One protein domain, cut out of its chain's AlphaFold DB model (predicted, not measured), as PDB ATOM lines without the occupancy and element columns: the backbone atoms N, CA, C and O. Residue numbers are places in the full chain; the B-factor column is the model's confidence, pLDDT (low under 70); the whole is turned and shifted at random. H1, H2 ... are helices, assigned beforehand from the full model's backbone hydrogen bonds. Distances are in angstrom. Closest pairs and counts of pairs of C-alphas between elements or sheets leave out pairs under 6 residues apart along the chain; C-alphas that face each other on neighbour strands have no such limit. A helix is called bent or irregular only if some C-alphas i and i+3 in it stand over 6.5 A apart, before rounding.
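Overview. This is residues 102 to 129 and 136 to 168 of the 170 residues of an uncharacterized protein of Candidatus Peregrinibacteria bacterium CG1_02_41_10 (UniProt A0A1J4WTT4). Two long helices run nearly side by side in opposite directions, slid lengthwise past each other, with an open gap between them. Together they make a long, thin rod, H1 reaching beyond the start of H2 at one end and H2 reaching beyond the start of H1 at the other. The printed part has 61 residues with two named helices, H1 then H2, and no named strand; its class is all helix. It is extended, with a radius of gyration of the C-alphas of 16.7 A, and spans 61 by 24 by 8 A.

Arrangement. H1, residues 102 to 126, goes from y = -10.676 to y = 25.805 at its C-alphas, and H2, residues 136 to 166, goes back from y = 19.170 to y = -25.197. H1 and H2 are apart, with no C-alpha of the one within 8 A of the other. Residues 102 to 119, 121 to 129 and 138 to 168 stand free. In the backbones, 18 of 21 O i to N i+4 pairs are within hydrogen-bond range in H1, and 25 of 27 in H2.

Along the chain. H1 begins with C-alpha 102 at (-41.092, -10.676, -37.721) and is 36.5 A long. It is neither bent nor irregular, but only just: C-alphas 121 and 124 are 6.2 A apart. H2, the longest helix with 31 residues, is 45.6 A long and ends with C-alpha 166 at (-29.905, -25.197, -31.284). It too is neither bent nor irregular, but only just: C-alphas 143 and 146 are 6.3 A apart.

Size, cuts and confidence. The two C-alphas farthest apart, those of Ser 129 and Lys 168, are 61.4 A apart. The link from H1 to H2 runs across the cut: residues 130 to 135 are not printed, and C-alphas 129 and 136 are 15.6 A apart. The mean pLDDT of the printed part is 70.7, and 26 residues are under 70, among them residues 120 to 129 and 136 to 145.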
ATOM      1  N   MET A 102     -42.105 -11.391 -38.491       61.00
ATOM      2  CA  MET A 102     -41.092 -10.676 -37.721       61.00
ATOM      3  C   MET A 102     -40.286  -9.673 -38.556       61.00
ATOM      4  O   MET A 102     -40.254  -8.505 -38.196       61.00
ATOM      5  N   LEU A 103     -39.659 -10.071 -39.671       62.16
ATOM      6  CA  LEU A 103     -38.853  -9.150 -40.493       62.16
ATOM      7  C   LEU A 103     -39.693  -8.027 -41.106       62.16
ATOM      8  O   LEU A 103     -39.231  -6.889 -41.180       62.16
ATOM      9  N   VAL A 104     -40.928  -8.331 -41.507       69.62
ATOM     10  CA  VAL A 104     -41.865  -7.329 -42.031       69.62
ATOM     11  C   VAL A 104     -42.251  -6.332 -40.937       69.62
ATOM     12  O   VAL A 104     -42.219  -5.126 -41.173       69.62
ATOM     13  N   LEU A 105     -42.536  -6.811 -39.723       71.25
ATOM     14  CA  LEU A 105     -42.812  -5.957 -38.567       71.25
ATOM     15  C   LEU A 105     -41.588  -5.122 -38.177       71.25
ATOM     16  O   LEU A 105     -41.728  -3.925 -37.949       71.25
ATOM     17  N   PHE A 106     -40.383  -5.698 -38.176       67.19
ATOM     18  CA  PHE A 106     -39.145  -4.963 -37.910       67.19
ATOM     19  C   PHE A 106     -38.911  -3.852 -38.933       67.19
ATOM     20  O   PHE A 106     -38.627  -2.717 -38.549       67.19
ATOM     21  N   LEU A 107     -39.079  -4.140 -40.224       77.00
ATOM     22  CA  LEU A 107     -38.921  -3.142 -41.276       77.00
ATOM     23  C   LEU A 107     -39.981  -2.035 -41.157       77.00
ATOM     24  O   LEU A 107     -39.649  -0.854 -41.248       77.00
ATOM     25  N   GLN A 108     -41.235  -2.401 -40.878       79.56
ATOM     26  CA  GLN A 108     -42.327  -1.449 -40.669       79.56
ATOM     27  C   GLN A 108     -42.070  -0.537 -39.464       79.56
ATOM     28  O   GLN A 108     -42.316   0.672 -39.532       79.56
ATOM     29  N   VAL A 109     -41.545  -1.095 -38.372       81.50
ATOM     30  CA  VAL A 109     -41.156  -0.349 -37.173       81.50
ATOM     31  C   VAL A 109     -40.031   0.631 -37.515       81.50
ATOM     32  O   VAL A 109     -40.172   1.820 -37.240       81.50
ATOM     33  N   ILE A 110     -38.975   0.192 -38.204       79.75
ATOM     34  CA  ILE A 110     -37.849   1.056 -38.612       79.75
ATOM     35  C   ILE A 110     -38.313   2.216 -39.505       79.75
ATOM     36  O   ILE A 110     -37.901   3.360 -39.294       79.75
ATOM     37  N   ILE A 111     -39.186   1.947 -40.479       82.56
ATOM     38  CA  ILE A 111     -39.730   2.975 -41.380       82.56
ATOM     39  C   ILE A 111     -40.580   3.980 -40.591       82.56
ATOM     40  O   ILE A 111     -40.403   5.190 -40.746       82.56
ATOM     41  N   SER A 112     -41.449   3.494 -39.700       77.69
ATOM     42  CA  SER A 112     -42.302   4.341 -38.857       77.69
ATOM     43  C   SER A 112     -41.476   5.220 -37.915       77.69
ATOM     44  O   SER A 112     -41.738   6.417 -37.797       77.69
ATOM     45  N   PHE A 113     -40.424   4.665 -37.306       75.88
ATOM     46  CA  PHE A 113     -39.493   5.415 -36.462       75.88
ATOM     47  C   PHE A 113     -38.702   6.455 -37.252       75.88
ATOM     48  O   PHE A 113     -38.529   7.574 -36.777       75.88
ATOM     49  N   SER A 114     -38.262   6.123 -38.467       77.50
ATOM     50  CA  SER A 114     -37.527   7.054 -39.332       77.50
ATOM     51  C   SER A 114     -38.398   8.247 -39.741       77.50
ATOM     52  O   SER A 114     -37.951   9.391 -39.685       77.50
ATOM     53  N   LEU A 115     -39.667   8.000 -40.082       78.62
ATOM     54  CA  LEU A 115     -40.652   9.049 -40.369       78.62
ATOM     55  C   LEU A 115     -40.952   9.908 -39.135       78.62
ATOM     56  O   LEU A 115     -40.991  11.135 -39.240       78.62
ATOM     57  N   PHE A 116     -41.112   9.287 -37.965       76.44
ATOM     58  CA  PHE A 116     -41.325   9.999 -36.706       76.44
ATOM     59  C   PHE A 116     -40.115  10.863 -36.322       76.44
ATOM     60  O   PHE A 116     -40.278  12.015 -35.931       76.44
ATOM     61  N   TYR A 117     -38.897  10.355 -36.506       72.88
ATOM     62  CA  TYR A 117     -37.660  11.096 -36.266       72.88
ATOM     63  C   TYR A 117     -37.520  12.301 -37.208       72.88
ATOM     64  O   TYR A 117     -37.203  13.405 -36.765       72.88
ATOM     65  N   LEU A 118     -37.841  12.134 -38.494       71.75
ATOM     66  CA  LEU A 118     -37.869  13.241 -39.456       71.75
ATOM     67  C   LEU A 118     -38.938  14.286 -39.108       71.75
ATOM     68  O   LEU A 118     -38.686  15.484 -39.256       71.75
ATOM     69  N   LEU A 119     -40.101  13.854 -38.614       71.88
ATOM     70  CA  LEU A 119     -41.144  14.750 -38.117       71.88
ATOM     71  C   LEU A 119     -40.652  15.526 -36.889       71.88
ATOM     72  O   LEU A 119     -40.793  16.743 -36.855       71.88
ATOM     73  N   LEU A 120     -40.001  14.861 -35.930       67.75
ATOM     74  CA  LEU A 120     -39.430  15.494 -34.738       67.75
ATOM     75  C   LEU A 120     -38.275  16.454 -35.033       67.75
ATOM     76  O   LEU A 120     -38.055  17.362 -34.241       67.75
ATOM     77  N   ILE A 121     -37.544  16.287 -36.138       64.38
ATOM     78  CA  ILE A 121     -36.505  17.242 -36.565       64.38
ATOM     79  C   ILE A 121     -37.114  18.429 -37.314       64.38
ATOM     80  O   ILE A 121     -36.680  19.566 -37.124       64.38
ATOM     81  N   LYS A 122     -38.125  18.201 -38.160       58.91
ATOM     82  CA  LYS A 122     -38.759  19.283 -38.932       58.91
ATOM     83  C   LYS A 122     -39.726  20.133 -38.112       58.91
ATOM     84  O   LYS A 122     -39.828  21.331 -38.364       58.91
ATOM     85  N   LEU A 123     -40.414  19.551 -37.132       52.78
ATOM     86  CA  LEU A 123     -41.371  20.259 -36.282       52.78
ATOM     87  C   LEU A 123     -40.746  21.406 -35.451       52.78
ATOM     88  O   LEU A 123     -41.342  22.480 -35.408       52.78
ATOM     89  N   PRO A 124     -39.545  21.282 -34.853       53.38
ATOM     90  CA  PRO A 124     -38.917  22.381 -34.124       53.38
ATOM     91  C   PRO A 124     -38.300  23.449 -35.028       53.38
ATOM     92  O   PRO A 124     -38.085  24.564 -34.563       53.38
ATOM     93  N   LEU A 125     -38.075  23.161 -36.316       49.59
ATOM     94  CA  LEU A 125     -37.616  24.174 -37.268       49.59
ATOM     95  C   LEU A 125     -38.701  25.235 -37.538       49.59
ATOM     96  O   LEU A 125     -38.375  26.374 -37.852       49.59
ATOM     97  N   VAL A 126     -39.980  24.884 -37.353       50.22
ATOM     98  CA  VAL A 126     -41.129  25.805 -37.473       50.22
ATOM     99  C   VAL A 126     -41.413  26.560 -36.164       50.22
ATOM    100  O   VAL A 126     -42.009  27.629 -36.189       50.22
ATOM    101  N   ILE A 127     -40.952  26.051 -35.015       49.34
ATOM    102  CA  ILE A 127     -41.222  26.626 -33.679       49.34
ATOM    103  C   ILE A 127     -40.026  27.464 -33.176       49.34
ATOM    104  O   ILE A 127     -40.000  27.942 -32.042       49.34
ATOM    105  N   ASN A 128     -39.022  27.688 -34.028       43.69
ATOM    106  CA  ASN A 128     -37.789  28.395 -33.687       43.69
ATOM    107  C   ASN A 128     -37.955  29.927 -33.633       43.69
ATOM    108  O   ASN A 128     -37.139  30.673 -34.167       43.69
ATOM    109  N   SER A 129     -39.010  30.397 -32.970       49.28
ATOM    110  CA  SER A 129     -39.115  31.780 -32.509       49.28
ATOM    111  C   SER A 129     -38.858  31.942 -31.006       49.28
ATOM    112  O   SER A 129     -38.511  33.047 -30.611       49.28
ATOM    113  N   LYS A 136     -35.881  20.252 -23.339       53.94
ATOM    114  CA  LYS A 136     -36.841  19.170 -23.642       53.94
ATOM    115  C   LYS A 136     -36.264  18.095 -24.564       53.94
ATOM    116  O   LYS A 136     -36.612  16.927 -24.412       53.94
ATOM    117  N   ILE A 137     -35.353  18.459 -25.467       56.28
ATOM    118  CA  ILE A 137     -34.696  17.499 -26.369       56.28
ATOM    119  C   ILE A 137     -33.779  16.546 -25.582       56.28
ATOM    120  O   ILE A 137     -33.772  15.349 -25.857       56.28
ATOM    121  N   SER A 138     -33.084  17.039 -24.550       52.31
ATOM    122  CA  SER A 138     -32.217  16.218 -23.685       52.31
ATOM    123  C   SER A 138     -33.003  15.153 -22.899       52.31
ATOM    124  O   SER A 138     -32.606  13.987 -22.839       52.31
ATOM    125  N   SER A 139     -34.180  15.521 -22.380       57.88
ATOM    126  CA  SER A 139     -35.093  14.578 -21.717       57.88
ATOM    127  C   SER A 139     -35.676  13.555 -22.697       57.88
ATOM    128  O   SER A 139     -35.726  12.370 -22.382       57.88
ATOM    129  N   TYR A 140     -36.052  13.960 -23.913       59.06
ATOM    130  CA  TYR A 140     -36.573  13.018 -24.910       59.06
ATOM    131  C   TYR A 140     -35.520  12.008 -25.377       59.06
ATOM    132  O   TYR A 140     -35.825  10.822 -25.513       59.06
ATOM    133  N   LEU A 141     -34.274  12.453 -25.571       58.03
ATOM    134  CA  LEU A 141     -33.180  11.585 -25.997       58.03
ATOM    135  C   LEU A 141     -32.843  10.540 -24.923       58.03
ATOM    136  O   LEU A 141     -32.656   9.372 -25.230       58.03
ATOM    137  N   THR A 142     -32.826  10.919 -23.650       59.16
ATOM    138  CA  THR A 142     -32.532   9.971 -22.562       59.16
ATOM    139  C   THR A 142     -33.708   9.047 -22.255       59.16
ATOM    140  O   THR A 142     -33.511   7.847 -22.082       59.16
ATOM    141  N   THR A 143     -34.938   9.562 -22.256       66.94
ATOM    142  CA  THR A 143     -36.116   8.771 -21.856       66.94
ATOM    143  C   THR A 143     -36.543   7.766 -22.926       66.94
ATOM    144  O   THR A 143     -37.052   6.707 -22.580       66.94
ATOM    145  N   TRP A 144     -36.322   8.057 -24.213       65.88
ATOM    146  CA  TRP A 144     -36.784   7.186 -25.302       65.88
ATOM    147  C   TRP A 144     -35.664   6.433 -26.004       65.88
ATOM    148  O   TRP A 144     -35.866   5.279 -26.367       65.88
ATOM    149  N   LEU A 145     -34.483   7.031 -26.176       69.75
ATOM    150  CA  LEU A 145     -33.404   6.400 -26.940       69.75
ATOM    151  C   LEU A 145     -32.731   5.274 -26.143       69.75
ATOM    152  O   LEU A 145     -32.426   4.227 -26.705       69.75
ATOM    153  N   ILE A 146     -32.561   5.453 -24.828       70.38
ATOM    154  CA  ILE A 146     -31.967   4.442 -23.939       70.38
ATOM    155  C   ILE A 146     -32.795   3.145 -23.911       70.38
ATOM    156  O   ILE A 146     -32.218   2.089 -24.180       70.38
ATOM    157  N   PRO A 147     -34.123   3.160 -23.661       73.62
ATOM    158  CA  PRO A 147     -34.907   1.926 -23.692       73.62
ATOM    159  C   PRO A 147     -34.971   1.298 -25.088       73.62
ATOM    160  O   PRO A 147     -35.001   0.076 -25.193       73.62
ATOM    161  N   LEU A 148     -34.918   2.090 -26.163       73.94
ATOM    162  CA  LEU A 148     -34.891   1.572 -27.536       73.94
ATOM    163  C   LEU A 148     -33.601   0.804 -27.835       73.94
ATOM    164  O   LEU A 148     -33.646  -0.307 -28.360       73.94
ATOM    165  N   VAL A 149     -32.455   1.366 -27.446       79.50
ATOM    166  CA  VAL A 149     -31.154   0.694 -27.551       79.50
ATOM    167  C   VAL A 149     -31.142  -0.570 -26.690       79.50
ATOM    168  O   VAL A 149     -30.680  -1.615 -27.145       79.50
ATOM    169  N   LEU A 150     -31.721  -0.514 -25.487       78.00
ATOM    170  CA  LEU A 150     -31.831  -1.674 -24.603       78.00
ATOM    171  C   LEU A 150     -32.663  -2.801 -25.238       78.00
ATOM    172  O   LEU A 150     -32.241  -3.955 -25.217       78.00
ATOM    173  N   ILE A 151     -33.805  -2.478 -25.854       84.62
ATOM    174  CA  ILE A 151     -34.670  -3.450 -26.543       84.62
ATOM    175  C   ILE A 151     -33.929  -4.115 -27.708       84.62
ATOM    176  O   ILE A 151     -34.018  -5.332 -27.875       84.62
ATOM    177  N   VAL A 152     -33.165  -3.349 -28.491       85.88
ATOM    178  CA  VAL A 152     -32.367  -3.892 -29.605       85.88
ATOM    179  C   VAL A 152     -31.272  -4.833 -29.092       85.88
ATOM    180  O   VAL A 152     -31.101  -5.922 -29.641       85.88
ATOM    181  N   ILE A 153     -30.572  -4.458 -28.018       84.44
ATOM    182  CA  ILE A 153     -29.532  -5.296 -27.400       84.44
ATOM    183  C   ILE A 153     -30.135  -6.593 -26.839       84.44
ATOM    184  O   ILE A 153     -29.596  -7.672 -27.084       84.44
ATOM    185  N   ILE A 154     -31.269  -6.511 -26.137       85.06
ATOM    186  CA  ILE A 154     -31.970  -7.684 -25.593       85.06
ATOM    187  C   ILE A 154     -32.442  -8.602 -26.727       85.06
ATOM    188  O   ILE A 154     -32.234  -9.814 -26.663       85.06
ATOM    189  N   GLY A 155     -33.014  -8.039 -27.794       86.88
ATOM    190  CA  GLY A 155     -33.435  -8.802 -28.969       86.88
ATOM    191  C   GLY A 155     -32.270  -9.536 -29.639       86.88
ATOM    192  O   GLY A 155     -32.390 -10.719 -29.961       86.88
ATOM    193  N   TYR A 156     -31.123  -8.870 -29.790       88.12
ATOM    194  CA  TYR A 156     -29.908  -9.483 -30.330       88.12
ATOM    195  C   TYR A 156     -29.394 -10.631 -29.447       88.12
ATOM    196  O   TYR A 156     -29.104 -11.718 -29.953       88.12
ATOM    197  N   LEU A 157     -29.348 -10.426 -28.126       87.31
ATOM    198  CA  LEU A 157     -28.945 -11.459 -27.168       87.31
ATOM    199  C   LEU A 157     -29.881 -12.673 -27.206       87.31
ATOM    200  O   LEU A 157     -29.400 -13.804 -27.222       87.31
ATOM    201  N   CYS A 158     -31.198 -12.470 -27.294       84.25
ATOM    202  CA  CYS A 158     -32.157 -13.569 -27.434       84.25
ATOM    203  C   CYS A 158     -31.902 -14.408 -28.693       84.25
ATOM    204  O   CYS A 158     -31.953 -15.636 -28.628       84.25
ATOM    205  N   VAL A 159     -31.598 -13.771 -29.828       86.38
ATOM    206  CA  VAL A 159     -31.296 -14.483 -31.079       86.38
ATOM    207  C   VAL A 159     -30.015 -15.308 -30.957       86.38
ATOM    208  O   VAL A 159     -29.994 -16.462 -31.386       86.38
ATOM    209  N   GLU A 160     -28.960 -14.759 -30.352       86.38
ATOM    210  CA  GLU A 160     -27.714 -15.503 -30.129       86.38
ATOM    211  C   GLU A 160     -27.900 -16.670 -29.150       86.38
ATOM    212  O   GLU A 160     -27.411 -17.770 -29.411       86.38
ATOM    213  N   ILE A 161     -28.688 -16.494 -28.084       84.06
ATOM    214  CA  ILE A 161     -29.017 -17.582 -27.151       84.06
ATOM    215  C   ILE A 161     -29.756 -18.713 -27.877       84.06
ATOM    216  O   ILE A 161     -29.389 -19.875 -27.721       84.06
ATOM    217  N   ILE A 162     -30.739 -18.392 -28.724       83.25
ATOM    218  CA  ILE A 162     -31.475 -19.398 -29.506       83.25
ATOM    219  C   ILE A 162     -30.530 -20.166 -30.440       83.25
ATOM    220  O   ILE A 162     -30.607 -21.394 -30.513       83.25
ATOM    221  N   LYS A 163     -29.600 -19.480 -31.116       81.50
ATOM    222  CA  LYS A 163     -28.599 -20.136 -31.977       81.50
ATOM    223  C   LYS A 163     -27.690 -21.084 -31.196       81.50
ATOM    224  O   LYS A 163     -27.389 -22.176 -31.679       81.50
ATOM    225  N   ILE A 164     -27.249 -20.681 -30.004       81.19
ATOM    226  CA  ILE A 164     -26.404 -21.512 -29.136       81.19
ATOM    227  C   ILE A 164     -27.191 -22.726 -28.626       81.19
ATOM    228  O   ILE A 164     -26.659 -23.835 -28.627       81.19
ATOM    229  N   SER A 165     -28.457 -22.545 -28.246       73.31
ATOM    230  CA  SER A 165     -29.330 -23.640 -27.812       73.31
ATOM    231  C   SER A 165     -29.580 -24.670 -28.913       73.31
ATOM    232  O   SER A 165     -29.585 -25.861 -28.615       73.31
ATOM    233  N   GLN A 166     -29.730 -24.251 -30.174       72.25
ATOM    234  CA  GLN A 166     -29.905 -25.197 -31.284       72.25
ATOM    235  C   GLN A 166     -28.629 -25.982 -31.607       72.25
ATOM    236  O   GLN A 166     -28.712 -27.173 -31.870       72.25
ATOM    237  N   LYS A 167     -27.443 -25.373 -31.475       69.00
ATOM    238  CA  LYS A 167     -26.159 -26.076 -31.656       69.00
ATOM    239  C   LYS A 167     -25.871 -27.166 -30.621       69.00
ATOM    240  O   LYS A 167     -24.927 -27.920 -30.808       69.00
ATOM    241  N   LYS A 168     -26.600 -27.196 -29.504       58.66
ATOM    242  CA  LYS A 168     -26.374 -28.147 -28.404       58.66
ATOM    243  C   LYS A 168     -27.317 -29.357 -28.451       58.66
ATOM    244  O   LYS A 168     -27.206 -30.220 -27.587       58.66
TER     245      LYS A 168